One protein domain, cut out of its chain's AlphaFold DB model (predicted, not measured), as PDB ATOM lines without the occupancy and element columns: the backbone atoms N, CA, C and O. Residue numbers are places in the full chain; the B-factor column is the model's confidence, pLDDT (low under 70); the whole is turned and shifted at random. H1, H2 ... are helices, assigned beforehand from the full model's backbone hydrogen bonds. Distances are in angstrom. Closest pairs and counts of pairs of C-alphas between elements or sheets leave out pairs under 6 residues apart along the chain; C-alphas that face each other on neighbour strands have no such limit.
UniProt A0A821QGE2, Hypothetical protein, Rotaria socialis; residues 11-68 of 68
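What this domain is: This is residues 11 to 68 of the 68 residues of the protein "Hypothetical protein" of Rotaria socialis (UniProt A0A821QGE2). This model has little regular structure: two short helices, H1 and H2, lie apart, joined by a long winding link, residues 25 to 58, that runs away from H1, turns near Thr 43 and folds back to H2. H1 sticks out with residues 11 to 18 and 21 to 24. The printed part has 58 residues with two named helices, H1 then H2, and no named strand; the class is all helix, with 23 residues in named elements. It is extended, with a radius of gyration of the C-alphas of 16.0 A and spans of 50 by 25 by 19 A.

How they stand to each other: H1, residues 11 to 24, and H2, residues 59 to 67, are apart. In both helices every O i to N i+4 pair is within hydrogen-bond range.

Where its parts are: H1 begins at C-alpha 11 (217.686, 221.913, 162.847) and is 19.8 A long. H2 measures 12.3 A and ends at C-alpha 67 (243.265, 193.717, 175.643).

The domain as a whole: The C-alphas farthest apart, those of Gly 11 and Thr 43, are 50.9 A apart. The printed part has no cut. The link from H1 to H2 is long, 34 residues; its residues 30 to 35 and 51 to 58 stand free. Mean pLDDT of the printed part is 90.7; residue 68 is under 70.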
ATOM      1  N   GLY A  11     216.678 222.639 163.610       91.19
ATOM      2  CA  GLY A  11     217.686 221.913 162.847       91.19
ATOM      3  C   GLY A  11     218.900 221.505 163.670       91.19
ATOM      4  O   GLY A  11     219.343 220.373 163.535       91.19
ATOM      5  N   GLU A  12     219.375 222.356 164.584       92.19
ATOM      6  CA  GLU A  12     220.553 222.055 165.415       92.19
ATOM      7  C   GLU A  12     220.352 220.809 166.287       92.19
ATOM      8  O   GLU A  12     221.157 219.883 166.248       92.19
ATOM      9  N   LYS A  13     219.224 220.726 167.007       93.94
ATOM     10  CA  LYS A  13     218.932 219.569 167.868       93.94
ATOM     11  C   LYS A  13     218.696 218.295 167.055       93.94
ATOM     12  O   LYS A  13     219.098 217.214 167.465       93.94
ATOM     13  N   GLN A  14     218.012 218.407 165.915       94.25
ATOM     14  CA  GLN A  14     217.790 217.263 165.026       94.25
ATOM     15  C   GLN A  14     219.105 216.744 164.450       94.25
ATOM     16  O   GLN A  14     219.310 215.537 164.378       94.25
ATOM     17  N   ARG A  15     219.995 217.660 164.066       93.75
ATOM     18  CA  ARG A  15     221.306 217.334 163.528       93.75
ATOM     19  C   ARG A  15     222.152 216.579 164.543       93.75
ATOM     20  O   ARG A  15     222.685 215.544 164.180       93.75
ATOM     21  N   GLU A  16     222.239 217.059 165.780       94.69
ATOM     22  CA  GLU A  16     223.017 216.403 166.842       94.69
ATOM     23  C   GLU A  16     222.576 214.946 167.043       94.69
ATOM     24  O   GLU A  16     223.390 214.034 166.930       94.69
ATOM     25  N   ILE A  17     221.269 214.716 167.199       94.88
ATOM     26  CA  ILE A  17     220.708 213.367 167.372       94.88
ATOM     27  C   ILE A  17     221.008 212.486 166.152       94.88
ATOM     28  O   ILE A  17     221.443 211.349 166.290       94.88
ATOM     29  N   LEU A  18     220.790 212.996 164.936       94.31
ATOM     30  CA  LEU A  18     221.037 212.222 163.718       94.31
ATOM     31  C   LEU A  18     222.525 211.916 163.514       94.31
ATOM     32  O   LEU A  18     222.859 210.844 163.014       94.31
ATOM     33  N   GLU A  19     223.420 212.836 163.869       94.06
ATOM     34  CA  GLU A  19     224.862 212.608 163.815       94.06
ATOM     35  C   GLU A  19     225.286 211.514 164.808       94.06
ATOM     36  O   GLU A  19     226.039 210.621 164.415       94.06
ATOM     37  N   GLU A  20     224.755 211.518 166.037       95.00
ATOM     38  CA  GLU A  20     225.013 210.476 167.044       95.00
ATOM     39  C   GLU A  20     224.513 209.095 166.601       95.00
ATOM     40  O   GLU A  20     225.260 208.116 166.662       95.00
ATOM     41  N   GLU A  21     223.284 209.005 166.085       95.56
ATOM     42  CA  GLU A  21     222.714 207.745 165.589       95.56
ATOM     43  C   GLU A  21     223.487 207.203 164.378       95.56
ATOM     44  O   GLU A  21     223.736 206.005 164.259       95.56
ATOM     45  N   LEU A  22     223.930 208.082 163.474       95.44
ATOM     46  CA  LEU A  22     224.782 207.673 162.359       95.44
ATOM     47  C   LEU A  22     226.159 207.206 162.850       95.44
ATOM     48  O   LEU A  22     226.715 206.248 162.302       95.44
ATOM     49  N   GLU A  23     226.714 207.836 163.888       95.00
ATOM     50  CA  GLU A  23     227.969 207.384 164.482       95.00
ATOM     51  C   GLU A  23     227.837 206.039 165.208       95.00
ATOM     52  O   GLU A  23     228.753 205.210 165.097       95.00
ATOM     53  N   SER A  24     226.712 205.776 165.873       95.31
ATOM     54  CA  SER A  24     226.460 204.517 166.585       95.31
ATOM     55  C   SER A  24     226.437 203.314 165.632       95.31
ATOM     56  O   SER A  24     227.006 202.266 165.941       95.31
ATOM     57  N   VAL A  25     225.909 203.493 164.415       95.56
ATOM     58  CA  VAL A  25     225.891 202.458 163.361       95.56
ATOM     59  C   VAL A  25     227.177 202.393 162.526       95.56
ATOM     60  O   VAL A  25     227.274 201.606 161.585       95.56
ATOM     61  N   GLY A  26     228.186 203.204 162.855       93.00
ATOM     62  CA  GLY A  26     229.509 203.158 162.221       93.00
ATOM     63  C   GLY A  26     229.711 204.101 161.029       93.00
ATOM     64  O   GLY A  26     230.773 204.072 160.404       93.00
ATOM     65  N   ILE A  27     228.755 204.978 160.716       94.00
ATOM     66  CA  ILE A  27     228.922 206.009 159.682       94.00
ATOM     67  C   ILE A  27     229.681 207.196 160.290       94.00
ATOM     68  O   ILE A  27     229.458 207.592 161.429       94.00
ATOM     69  N   ARG A  28     230.646 207.761 159.559       94.25
ATOM     70  CA  ARG A  28     231.444 208.915 160.011       94.25
ATOM     71  C   ARG A  28     231.319 210.040 158.990       94.25
ATOM     72  O   ARG A  28     231.953 210.002 157.936       94.25
ATOM     73  N   LEU A  29     230.475 211.026 159.282       92.88
ATOM     74  CA  LEU A  29     230.217 212.144 158.374       92.88
ATOM     75  C   LEU A  29     231.428 213.075 158.297       92.88
ATOM     76  O   LEU A  29     231.966 213.490 159.317       92.88
ATOM     77  N   ASN A  30     231.848 213.415 157.076       91.75
ATOM     78  CA  ASN A  30     232.917 214.382 156.789       91.75
ATOM     79  C   ASN A  30     234.268 214.116 157.487       91.75
ATOM     80  O   ASN A  30     235.118 215.004 157.544       91.75
ATOM     81  N   ARG A  31     234.505 212.898 157.990       91.75
ATOM     82  CA  ARG A  31     235.776 212.511 158.612       91.75
ATOM     83  C   ARG A  31     236.595 211.662 157.654       91.75
ATOM     84  O   ARG A  31     236.075 210.790 156.960       91.75
ATOM     85  N   ARG A  32     237.903 211.905 157.633       92.56
ATOM     86  CA  ARG A  32     238.861 211.015 156.971       92.56
ATOM     87  C   ARG A  32     239.238 209.885 157.919       92.56
ATOM     88  O   ARG A  32     239.197 210.053 159.139       92.56
ATOM     89  N   LYS A  33     239.616 208.741 157.350       92.00
ATOM     90  CA  LYS A  33     240.140 207.620 158.128       92.00
ATOM     91  C   LYS A  33     241.373 208.092 158.921       92.00
ATOM     92  O   LYS A  33     242.240 208.722 158.314       92.00
ATOM     93  N   PRO A  34     241.457 207.806 160.233       92.25
ATOM     94  CA  PRO A  34     242.660 208.079 161.008       92.25
ATOM     95  C   PRO A  34     243.877 207.374 160.404       92.25
ATOM     96  O   PRO A  34     243.777 206.219 159.981       92.25
ATOM     97  N   ASP A  35     245.014 208.063 160.379       92.56
ATOM     98  CA  ASP A  35     246.276 207.507 159.889       92.56
ATOM     99  C   ASP A  35     246.943 206.668 160.986       92.56
ATOM    100  O   ASP A  35     247.773 207.144 161.759       92.56
ATOM    101  N   ILE A  36     246.469 205.431 161.128       91.62
ATOM    102  CA  ILE A  36     246.935 204.487 162.142       91.62
ATOM    103  C   ILE A  36     247.248 203.158 161.465       91.62
ATOM    104  O   ILE A  36     246.418 202.591 160.747       91.62
ATOM    105  N   TYR A  37     248.440 202.638 161.747       92.06
ATOM    106  CA  TYR A  37     248.863 201.315 161.321       92.06
ATOM    107  C   TYR A  37     248.813 200.335 162.493       92.06
ATOM    108  O   TYR A  37     249.491 200.523 163.502       92.06
ATOM    109  N   PHE A  38     248.030 199.267 162.344       91.25
ATOM    110  CA  PHE A  38     247.914 198.201 163.334       91.25
ATOM    111  C   PHE A  38     248.358 196.871 162.726       91.25
ATOM    112  O   PHE A  38     247.837 196.447 161.693       91.25
ATOM    113  N   LYS A  39     249.322 196.207 163.372       91.12
ATOM    114  CA  LYS A  39     249.833 194.898 162.952       91.12
ATOM    115  C   LYS A  39     249.857 193.935 164.143       91.12
ATOM    116  O   LYS A  39     250.692 194.128 165.031       91.12
ATOM    117  N   PRO A  40     249.016 192.883 164.157       89.69
ATOM    118  CA  PRO A  40     249.031 191.899 165.230       89.69
ATOM    119  C   PRO A  40     250.343 191.108 165.205       89.69
ATOM    120  O   PRO A  40     250.796 190.637 164.158       89.69
ATOM    121  N   LYS A  41     250.969 190.972 166.375       89.19
ATOM    122  CA  LYS A  41     252.157 190.140 166.589       89.19
ATOM    123  C   LYS A  41     251.755 188.903 167.387       89.19
ATOM    124  O   LYS A  41     250.881 188.977 168.240       89.19
ATOM    125  N   LYS A  42     252.413 187.770 167.129       87.50
ATOM    126  CA  LYS A  42     252.146 186.509 167.848       87.50
ATOM    127  C   LYS A  42     252.648 186.525 169.300       87.50
ATOM    128  O   LYS A  42     252.177 185.750 170.120       87.50
ATOM    129  N   THR A  43     253.637 187.365 169.610       87.69
ATOM    130  CA  THR A  43     254.305 187.431 170.919       87.69
ATOM    131  C   THR A  43     254.896 188.830 171.118       87.69
ATOM    132  O   THR A  43     255.140 189.536 170.136       87.69
ATOM    133  N   GLY A  44     255.159 189.218 172.369       84.38
ATOM    134  CA  GLY A  44     255.902 190.443 172.696       84.38
ATOM    135  C   GLY A  44     255.052 191.646 173.110       84.38
ATOM    136  O   GLY A  44     255.552 192.762 173.059       84.38
ATOM    137  N   GLY A  45     253.797 191.433 173.521       86.88
ATOM    138  CA  GLY A  45     252.930 192.497 174.037       86.88
ATOM    139  C   GLY A  45     252.552 193.559 172.998       86.88
ATOM    140  O   GLY A  45     252.581 193.312 171.789       86.88
ATOM    141  N   ILE A  46     252.170 194.744 173.484       89.31
ATOM    142  CA  ILE A  46     251.719 195.882 172.673       89.31
ATOM    143  C   ILE A  46     252.844 196.918 172.604       89.31
ATOM    144  O   ILE A  46     253.229 197.488 173.622       89.31
ATOM    145  N   ASN A  47     253.324 197.205 171.391       88.75
ATOM    146  CA  ASN A  47     254.265 198.297 171.142       88.75
ATOM    147  C   ASN A  47     253.519 199.474 170.514       88.75
ATOM    148  O   ASN A  47     252.929 199.322 169.444       88.75
ATOM    149  N   ILE A  48     253.588 200.640 171.154       89.19
ATOM    150  CA  ILE A  48     252.965 201.881 170.686       89.19
ATOM    151  C   ILE A  48     254.070 202.784 170.135       89.19
ATOM    152  O   ILE A  48     255.127 202.940 170.741       89.19
ATOM    153  N   THR A  49     253.855 203.359 168.956       90.25
ATOM    154  CA  THR A  49     254.778 204.319 168.341       90.25
ATOM    155  C   THR A  49     253.963 205.497 167.845       90.25
ATOM    156  O   THR A  49     252.968 205.298 167.152       90.25
ATOM    157  N   SER A  50     254.380 206.710 168.202       89.19
ATOM    158  CA  SER A  50     253.720 207.938 167.770       89.19
ATOM    159  C   SER A  50     254.702 208.847 167.050       89.19
ATOM    160  O   SER A  50     255.842 209.008 167.481       89.19
ATOM    161  N   THR A  51     254.251 209.448 165.954       90.12
ATOM    162  CA  THR A  51     255.006 210.462 165.206       90.12
ATOM    163  C   THR A  51     254.868 211.856 165.819       90.12
ATOM    164  O   THR A  51     255.725 212.707 165.598       90.12
ATOM    165  N   VAL A  52     253.811 212.093 166.606       89.56
ATOM    166  CA  VAL A  52     253.508 213.372 167.271       89.56
ATOM    167  C   VAL A  52     253.132 213.159 168.744       89.56
ATOM    168  O   VAL A  52     252.694 212.066 169.111       89.56
ATOM    169  N   PRO A  53     253.256 214.169 169.621       88.06
ATOM    170  CA  PRO A  53     252.803 214.051 171.006       88.06
ATOM    171  C   PRO A  53     251.305 213.719 171.092       88.06
ATOM    172  O   PRO A  53     250.465 214.410 170.513       88.06
ATOM    173  N   MET A  54     250.963 212.656 171.824       87.50
ATOM    174  CA  MET A  54     249.577 212.213 171.982       87.50
ATOM    175  C   MET A  54     248.876 213.055 173.052       87.50
ATOM    176  O   MET A  54     249.270 213.044 174.213       87.50
ATOM    177  N   THR A  55     247.827 213.787 172.668       90.38
ATOM    178  CA  THR A  55     247.114 214.714 173.572       90.38
ATOM    179  C   THR A  55     245.822 214.144 174.147       90.38
ATOM    180  O   THR A  55     245.390 214.561 175.216       90.38
ATOM    181  N   ARG A  56     245.186 213.202 173.439       88.12
ATOM    182  CA  ARG A  56     243.864 212.655 173.796       88.12
ATOM    183  C   ARG A  56     243.869 211.166 174.128       88.12
ATOM    184  O   ARG A  56     242.880 210.661 174.644       88.12
ATOM    185  N   CYS A  57     244.959 210.465 173.836       87.94
ATOM    186  CA  CYS A  57     245.072 209.024 174.025       87.94
ATOM    187  C   CYS A  57     246.296 208.730 174.892       87.94
ATOM    188  O   CYS A  57     247.392 209.194 174.582       87.94
ATOM    189  N   SER A  58     246.104 207.970 175.968       89.94
ATOM    190  CA  SER A  58     247.187 207.513 176.838       89.94
ATOM    191  C   SER A  58     247.582 206.077 176.500       89.94
ATOM    192  O   SER A  58     246.761 205.286 176.033       89.94
ATOM    193  N   GLU A  59     248.834 205.714 176.772       87.81
ATOM    194  CA  GLU A  59     249.332 204.355 176.522       87.81
ATOM    195  C   GLU A  59     248.519 203.293 177.274       87.81
ATOM    196  O   GLU A  59     248.168 202.263 176.703       87.81
ATOM    197  N   LYS A  60     248.137 203.579 178.527       89.56
ATOM    198  CA  LYS A  60     247.292 202.691 179.342       89.56
ATOM    199  C   LYS A  60     245.914 202.464 178.719       89.56
ATOM    200  O   LYS A  60     245.417 201.345 178.736       89.56
ATOM    201  N   MET A  61     245.305 203.511 178.159       91.62
ATOM    202  CA  MET A  61     244.002 203.408 177.496       91.62
ATOM    203  C   MET A  61     244.089 202.541 176.238       91.62
ATOM    204  O   MET A  61     243.227 201.699 176.017       91.62
ATOM    205  N   ILE A  62     245.147 202.702 175.439       90.81
ATOM    206  CA  ILE A  62     245.365 201.887 174.235       90.81
ATOM    207  C   ILE A  62     245.570 200.416 174.607       90.81
ATOM    208  O   ILE A  62     245.018 199.538 173.950       90.81
ATOM    209  N   GLN A  63     246.331 200.145 175.669       90.19
ATOM    210  CA  GLN A  63     246.519 198.785 176.169       90.19
ATOM    211  C   GLN A  63     245.208 198.153 176.636       90.19
ATOM    212  O   GLN A  63     244.983 196.988 176.340       90.19
ATOM    213  N   LEU A  64     244.343 198.912 177.318       92.12
ATOM    214  CA  LEU A  64     243.036 198.429 177.764       92.12
ATOM    215  C   LEU A  64     242.144 198.049 176.571       92.12
ATOM    216  O   LEU A  64     241.641 196.935 176.523       92.12
ATOM    217  N   ILE A  65     242.032 198.936 175.576       91.81
ATOM    218  CA  ILE A  65     241.191 198.727 174.383       91.81
ATOM    219  C   ILE A  65     241.663 197.533 173.544       91.81
ATOM    220  O   ILE A  65     240.849 196.863 172.929       91.81
ATOM    221  N   LEU A  66     242.975 197.290 173.465       88.56
ATOM    222  CA  LEU A  66     243.533 196.170 172.696       88.56
ATOM    223  C   LEU A  66     243.574 194.849 173.477       88.56
ATOM    224  O   LEU A  66     243.907 193.818 172.891       88.56
ATOM    225  N   HIS A  67     243.350 194.898 174.791       83.00
ATOM    226  CA  HIS A  67     243.265 193.717 175.643       83.00
ATOM    227  C   HIS A  67     241.831 193.173 175.725       83.00
ATOM    228  O   HIS A  67     241.664 191.968 175.916       83.00
ATOM    229  N   GLU A  68     240.823 194.045 175.627       63.91
ATOM    230  CA  GLU A  68     239.426 193.645 175.390       63.91
ATOM    231  C   GLU A  68     239.243 193.014 174.001       63.91
ATOM    232  O   GLU A  68     238.502 192.005 173.930       63.91
TER     233      GLU A  68